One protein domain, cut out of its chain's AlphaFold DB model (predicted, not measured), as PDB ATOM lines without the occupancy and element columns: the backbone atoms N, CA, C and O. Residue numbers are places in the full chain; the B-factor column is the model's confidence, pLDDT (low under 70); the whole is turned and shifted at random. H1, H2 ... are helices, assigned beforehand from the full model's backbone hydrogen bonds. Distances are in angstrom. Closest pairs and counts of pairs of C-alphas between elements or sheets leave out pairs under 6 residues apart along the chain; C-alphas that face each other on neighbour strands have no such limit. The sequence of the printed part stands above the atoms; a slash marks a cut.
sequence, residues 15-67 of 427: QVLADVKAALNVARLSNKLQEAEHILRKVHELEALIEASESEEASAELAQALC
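Overview. This is residues 15 to 67 of the 427 residues of the protein "Hypothetical protein" of Symbiodinium necroappetens (UniProt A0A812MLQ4). A long helix, H2, makes most of the length; at its first end the short helix H1 folds back in a loose hook, and at its last end H3 continues outward at an angle. The printed part has 53 residues, with three named helices in the order H1, H2, H3 and no named strand; the class is all helix. The whole is extended, with a radius of gyration of the C-alphas of 17.8 A and spans of 56 by 23 by 8 A.

Arrangement. H1, residues 15 to 26, and H2, residues 30 to 54, are close but not clearly touching; their closest C-alphas, those of Leu 24 and Leu 33, are 7.4 A apart. They run opposite ways at a shallow tilt of 23 degrees. H2 and H3, residues 56 to 67, are close but not clearly touching, with the closest C-alphas, those of Ala 52 and Ala 58, 7.7 A apart. They run the same way at a steep tilt of 43 degrees. H1 and H3 are apart. In H1, H2 and H3 every O i to N i+4 pair is within hydrogen-bond range.

Along the chain. H1 begins at C-alpha 15 (20.991, 34.140, 11.616) and measures 17.0 A from first to last C-alpha. H2 measures 35.7 A from C-alpha 30 (33.845, 53.590, 9.148). H3 measures 15.9 A and ends at C-alpha 67 (37.001, 9.422, -21.061).

Size, cuts and confidence. The two C-alphas farthest apart, those of Arg 28 and Cys 67, are 56.6 A apart. The printed part has no cut, and both links are tight. The pLDDT is under 70 at residues 23 to 25, 27 to 32 and 56 to 59.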
ATOM      1  N   GLN A  15      21.457  33.308  10.505       87.62
ATOM      2  CA  GLN A  15      20.991  34.140  11.616       87.62
ATOM      3  C   GLN A  15      22.158  34.789  12.370       87.62
ATOM      4  O   GLN A  15      22.169  36.004  12.547       87.62
ATOM      5  N   VAL A  16      23.192  34.013  12.713       82.50
ATOM      6  CA  VAL A  16      24.400  34.543  13.370       82.50
ATOM      7  C   VAL A  16      25.067  35.618  12.505       82.50
ATOM      8  O   VAL A  16      25.517  36.645  13.011       82.50
ATOM      9  N   LEU A  17      25.090  35.428  11.184       84.25
ATOM     10  CA  LEU A  17      25.677  36.392  10.255       84.25
ATOM     11  C   LEU A  17      24.850  37.688  10.145       84.25
ATOM     12  O   LEU A  17      25.422  38.769   9.986       84.25
ATOM     13  N   ALA A  18      23.522  37.602  10.259       87.19
ATOM     14  CA  ALA A  18      22.637  38.764  10.313       87.19
ATOM     15  C   ALA A  18      22.833  39.571  11.608       87.19
ATOM     16  O   ALA A  18      22.945  40.798  11.553       87.19
ATOM     17  N   ASP A  19      22.973  38.889  12.746       82.88
ATOM     18  CA  ASP A  19      23.169  39.525  14.052       82.88
ATOM     19  C   ASP A  19      24.537  40.228  14.138       82.88
ATOM     20  O   ASP A  19      24.637  41.355  14.629       82.88
ATOM     21  N   VAL A  20      25.589  39.628  13.564       77.81
ATOM     22  CA  VAL A  20      26.920  40.254  13.449       77.81
ATOM     23  C   VAL A  20      26.878  41.500  12.559       77.81
ATOM     24  O   VAL A  20      27.464  42.523  12.913       77.81
ATOM     25  N   LYS A  21      26.152  41.460  11.432       80.62
ATOM     26  CA  LYS A  21      25.956  42.638  10.566       80.62
ATOM     27  C   LYS A  21      25.194  43.756  11.280       80.62
ATOM     28  O   LYS A  21      25.572  44.921  11.160       80.62
ATOM     29  N   ALA A  22      24.156  43.421  12.046       76.75
ATOM     30  CA  ALA A  22      23.405  44.394  12.835       76.75
ATOM     31  C   ALA A  22      24.282  45.043  13.921       76.75
ATOM     32  O   ALA A  22      24.299  46.270  14.043       76.75
ATOM     33  N   ALA A  23      25.077  44.248  14.644       67.50
ATOM     34  CA  ALA A  23      26.006  44.740  15.661       67.50
ATOM     35  C   ALA A  23      27.105  45.647  15.070       67.50
ATOM     36  O   ALA A  23      27.437  46.684  15.651       67.50
ATOM     37  N   LEU A  24      27.630  45.303  13.889       68.06
ATOM     38  CA  LEU A  24      28.620  46.113  13.173       68.06
ATOM     39  C   LEU A  24      28.047  47.439  12.652       68.06
ATOM     40  O   LEU A  24      28.750  48.444  12.677       68.06
ATOM     41  N   ASN A  25      26.776  47.478  12.245       68.50
ATOM     42  CA  ASN A  25      26.124  48.713  11.791       68.50
ATOM     43  C   ASN A  25      25.853  49.714  12.927       68.50
ATOM     44  O   ASN A  25      25.875  50.924  12.698       68.50
ATOM     45  N   VAL A  26      25.621  49.235  14.153       70.19
ATOM     46  CA  VAL A  26      25.449  50.094  15.341       70.19
ATOM     47  C   VAL A  26      26.788  50.705  15.780       70.19
ATOM     48  O   VAL A  26      26.842  51.852  16.228       70.19
ATOM     49  N   ALA A  27      27.894  49.983  15.592       54.84
ATOM     50  CA  ALA A  27      29.236  50.479  15.860       54.84
ATOM     51  C   ALA A  27      29.765  51.289  14.663       54.84
ATOM     52  O   ALA A  27      30.410  50.757  13.766       54.84
ATOM     53  N   ARG A  28      29.523  52.608  14.653       59.34
ATOM     54  CA  ARG A  28      30.062  53.571  13.667       59.34
ATOM     55  C   ARG A  28      31.608  53.590  13.672       59.34
ATOM     56  O   ARG A  28      32.244  54.470  14.241       59.34
ATOM     57  N   LEU A  29      32.219  52.606  13.018       53.91
ATOM     58  CA  LEU A  29      33.658  52.439  12.822       53.91
ATOM     59  C   LEU A  29      33.939  52.400  11.316       53.91
ATOM     60  O   LEU A  29      34.246  51.346  10.774       53.91
ATOM     61  N   SER A  30      33.824  53.540  10.624       53.31
ATOM     62  CA  SER A  30      33.845  53.590   9.148       53.31
ATOM     63  C   SER A  30      35.073  52.929   8.509       53.31
ATOM     64  O   SER A  30      34.961  52.372   7.426       53.31
ATOM     65  N   ASN A  31      36.225  52.925   9.185       57.75
ATOM     66  CA  ASN A  31      37.449  52.333   8.639       57.75
ATOM     67  C   ASN A  31      37.557  50.826   8.907       57.75
ATOM     68  O   ASN A  31      37.974  50.084   8.025       57.75
ATOM     69  N   LYS A  32      37.122  50.351  10.084       68.94
ATOM     70  CA  LYS A  32      37.047  48.904  10.348       68.94
ATOM     71  C   LYS A  32      35.887  48.254   9.590       68.94
ATOM     72  O   LYS A  32      35.980  47.084   9.249       68.94
ATOM     73  N   LEU A  33      34.837  49.020   9.280       76.94
ATOM     74  CA  LEU A  33      33.732  48.597   8.420       76.94
ATOM     75  C   LEU A  33      34.217  48.364   6.983       76.94
ATOM     76  O   LEU A  33      33.924  47.319   6.427       76.94
ATOM     77  N   GLN A  34      35.025  49.269   6.418       73.31
ATOM     78  CA  GLN A  34      35.605  49.075   5.080       73.31
ATOM     79  C   GLN A  34      36.539  47.861   5.012       73.31
ATOM     80  O   GLN A  34      36.519  47.113   4.036       73.31
ATOM     81  N   GLU A  35      37.338  47.635   6.056       72.75
ATOM     82  CA  GLU A  35      38.210  46.462   6.138       72.75
ATOM     83  C   GLU A  35      37.396  45.164   6.293       72.75
ATOM     84  O   GLU A  35      37.655  44.182   5.599       72.75
ATOM     85  N   ALA A  36      36.339  45.177   7.112       78.94
ATOM     86  CA  ALA A  36      35.412  44.055   7.246       78.94
ATOM     87  C   ALA A  36      34.618  43.783   5.954       78.94
ATOM     88  O   ALA A  36      34.447  42.628   5.576       78.94
ATOM     89  N   GLU A  37      34.182  44.819   5.234       86.31
ATOM     90  CA  GLU A  37      33.530  44.696   3.925       86.31
ATOM     91  C   GLU A  37      34.474  44.106   2.873       86.31
ATOM     92  O   GLU A  37      34.054  43.283   2.058       86.31
ATOM     93  N   HIS A  38      35.755  44.484   2.898       86.25
ATOM     94  CA  HIS A  38      36.765  43.899   2.022       86.25
ATOM     95  C   HIS A  38      36.966  42.405   2.312       86.25
ATOM     96  O   HIS A  38      36.982  41.595   1.383       86.25
ATOM     97  N   ILE A  39      37.047  42.032   3.594       83.19
ATOM     98  CA  ILE A  39      37.164  40.633   4.021       83.19
ATOM     99  C   ILE A  39      35.918  39.838   3.613       83.19
ATOM    100  O   ILE A  39      36.051  38.766   3.029       83.19
ATOM    101  N   LEU A  40      34.712  40.369   3.835       87.44
ATOM    102  CA  LEU A  40      33.463  39.715   3.426       87.44
ATOM    103  C   LEU A  40      33.377  39.520   1.908       87.44
ATOM    104  O   LEU A  40      32.929  38.472   1.450       87.44
ATOM    105  N   ARG A  41      33.856  40.488   1.116       92.00
ATOM    106  CA  ARG A  41      33.921  40.353  -0.345       92.00
ATOM    107  C   ARG A  41      34.859  39.219  -0.765       92.00
ATOM    108  O   ARG A  41      34.525  38.471  -1.676       92.00
ATOM    109  N   LYS A  42      35.994  39.060  -0.076       88.69
ATOM    110  CA  LYS A  42      36.933  37.954  -0.312       88.69
ATOM    111  C   LYS A  42      36.370  36.597   0.103       88.69
ATOM    112  O   LYS A  42      36.628  35.617  -0.582       88.69
ATOM    113  N   VAL A  43      35.588  36.537   1.179       88.75
ATOM    114  CA  VAL A  43      34.902  35.302   1.585       88.75
ATOM    115  C   VAL A  43      33.877  34.881   0.531       88.75
ATOM    116  O   VAL A  43      33.915  33.734   0.111       88.75
ATOM    117  N   HIS A  44      33.053  35.800   0.021       91.44
ATOM    118  CA  HIS A  44      32.104  35.476  -1.052       91.44
ATOM    119  C   HIS A  44      32.781  35.059  -2.363       91.44
ATOM    120  O   HIS A  44      32.279  34.187  -3.063       91.44
ATOM    121  N   GLU A  45      33.932  35.648  -2.697       90.69
ATOM    122  CA  GLU A  45      34.734  35.216  -3.848       90.69
ATOM    123  C   GLU A  45      35.229  33.772  -3.673       90.69
ATOM    124  O   GLU A  45      35.183  32.986  -4.612       90.69
ATOM    125  N   LEU A  46      35.652  33.397  -2.462       85.31
ATOM    126  CA  LEU A  46      36.062  32.027  -2.152       85.31
ATOM    127  C   LEU A  46      34.878  31.053  -2.123       85.31
ATOM    128  O   LEU A  46      35.018  29.943  -2.621       85.31
ATOM    129  N   GLU A  47      33.724  31.458  -1.592       88.19
ATOM    130  CA  GLU A  47      32.493  30.657  -1.633       88.19
ATOM    131  C   GLU A  47      32.065  30.386  -3.078       88.19
ATOM    132  O   GLU A  47      31.811  29.239  -3.421       88.19
ATOM    133  N   ALA A  48      32.094  31.396  -3.952       87.75
ATOM    134  CA  ALA A  48      31.784  31.222  -5.370       87.75
ATOM    135  C   ALA A  48      32.775  30.279  -6.077       87.75
ATOM    136  O   ALA A  48      32.379  29.511  -6.950       87.75
ATOM    137  N   LEU A  49      34.059  30.311  -5.701       82.06
ATOM    138  CA  LEU A  49      35.058  29.372  -6.223       82.06
ATOM    139  C   LEU A  49      34.829  27.942  -5.719       82.06
ATOM    140  O   LEU A  49      35.042  26.996  -6.474       82.06
ATOM    141  N   ILE A  50      34.387  27.782  -4.471       82.31
ATOM    142  CA  ILE A  50      34.029  26.480  -3.905       82.31
ATOM    143  C   ILE A  50      32.775  25.941  -4.601       82.31
ATOM    144  O   ILE A  50      32.821  24.832  -5.118       82.31
ATOM    145  N   GLU A  51      31.713  26.738  -4.726       85.50
ATOM    146  CA  GLU A  51      30.485  26.359  -5.439       85.50
ATOM    147  C   GLU A  51      30.758  26.027  -6.914       85.50
ATOM    148  O   GLU A  51      30.231  25.048  -7.438       85.50
ATOM    149  N   ALA A  52      31.641  26.777  -7.581       79.06
ATOM    150  CA  ALA A  52      32.067  26.466  -8.944       79.06
ATOM    151  C   ALA A  52      32.861  25.150  -9.034       79.06
ATOM    152  O   ALA A  52      32.775  24.456 -10.044       79.06
ATOM    153  N   SER A  53      33.620  24.795  -7.991       75.00
ATOM    154  CA  SER A  53      34.348  23.522  -7.920       75.00
ATOM    155  C   SER A  53      33.466  22.331  -7.527       75.00
ATOM    156  O   SER A  53      33.776  21.200  -7.893       75.00
ATOM    157  N   GLU A  54      32.375  22.587  -6.804       79.25
ATOM    158  CA  GLU A  54      31.382  21.593  -6.388       79.25
ATOM    159  C   GLU A  54      30.266  21.402  -7.422       79.25
ATOM    160  O   GLU A  54      29.523  20.423  -7.339       79.25
ATOM    161  N   SER A  55      30.155  22.290  -8.418       81.12
ATOM    162  CA  SER A  55      29.269  22.092  -9.563       81.12
ATOM    163  C   SER A  55      29.658  20.807 -10.292       81.12
ATOM    164  O   SER A  55      30.687  20.722 -10.971       81.12
ATOM    165  N   GLU A  56      28.806  19.791 -10.146       68.44
ATOM    166  CA  GLU A  56      28.958  18.474 -10.759       68.44
ATOM    167  C   GLU A  56      29.112  18.550 -12.285       68.44
ATOM    168  O   GLU A  56      29.693  17.640 -12.870       68.44
ATOM    169  N   GLU A  57      28.688  19.645 -12.926       68.81
ATOM    170  CA  GLU A  57      28.865  19.880 -14.364       68.81
ATOM    171  C   GLU A  57      30.344  20.044 -14.747       68.81
ATOM    172  O   GLU A  57      30.789  19.433 -15.715       68.81
ATOM    173  N   ALA A  58      31.150  20.755 -13.948       63.22
ATOM    174  CA  ALA A  58      32.584  20.911 -14.215       63.22
ATOM    175  C   ALA A  58      33.357  19.601 -13.972       63.22
ATOM    176  O   ALA A  58      34.296  19.272 -14.695       63.22
ATOM    177  N   SER A  59      32.932  18.817 -12.977       66.81
ATOM    178  CA  SER A  59      33.457  17.470 -12.716       66.81
ATOM    179  C   SER A  59      33.064  16.481 -13.824       66.81
ATOM    180  O   SER A  59      33.887  15.670 -14.254       66.81
ATOM    181  N   ALA A  60      31.825  16.555 -14.317       76.00
ATOM    182  CA  ALA A  60      31.314  15.703 -15.385       76.00
ATOM    183  C   ALA A  60      31.957  16.027 -16.739       76.00
ATOM    184  O   ALA A  60      32.343  15.100 -17.448       76.00
ATOM    185  N   GLU A  61      32.163  17.304 -17.073       76.75
ATOM    186  CA  GLU A  61      32.877  17.711 -18.291       76.75
ATOM    187  C   GLU A  61      34.340  17.257 -18.272       76.75
ATOM    188  O   GLU A  61      34.854  16.765 -19.277       76.75
ATOM    189  N   LEU A  62      35.010  17.339 -17.118       74.44
ATOM    190  CA  LEU A  62      36.399  16.899 -16.969       74.44
ATOM    191  C   LEU A  62      36.510  15.363 -16.998       74.44
ATOM    192  O   LEU A  62      37.435  14.820 -17.607       74.44
ATOM    193  N   ALA A  63      35.534  14.646 -16.431       77.00
ATOM    194  CA  ALA A  63      35.426  13.193 -16.558       77.00
ATOM    195  C   ALA A  63      35.124  12.760 -18.006       77.00
ATOM    196  O   ALA A  63      35.737  11.814 -18.499       77.00
ATOM    197  N   GLN A  64      34.243  13.470 -18.716       81.31
ATOM    198  CA  GLN A  64      33.911  13.207 -20.118       81.31
ATOM    199  C   GLN A  64      35.094  13.515 -21.049       81.31
ATOM    200  O   GLN A  64      35.371  12.734 -21.963       81.31
ATOM    201  N   ALA A  65      35.853  14.582 -20.783       77.94
ATOM    202  CA  ALA A  65      37.101  14.896 -21.477       77.94
ATOM    203  C   ALA A  65      38.182  13.821 -21.251       77.94
ATOM    204  O   ALA A  65      38.822  13.386 -22.207       77.94
ATOM    205  N   LEU A  66      38.342  13.321 -20.021       76.69
ATOM    206  CA  LEU A  66      39.276  12.228 -19.713       76.69
ATOM    207  C   LEU A  66      38.838  10.881 -20.313       76.69
ATOM    208  O   LEU A  66      39.684  10.106 -20.758       76.69
ATOM    209  N   CYS A  67      37.535  10.599 -20.371       77.81
ATOM    210  CA  CYS A  67      37.001   9.422 -21.061       77.81
ATOM    211  C   CYS A  67      37.197   9.502 -22.582       77.81
ATOM    212  O   CYS A  67      37.485   8.481 -23.204       77.81
TER     213      CYS A  67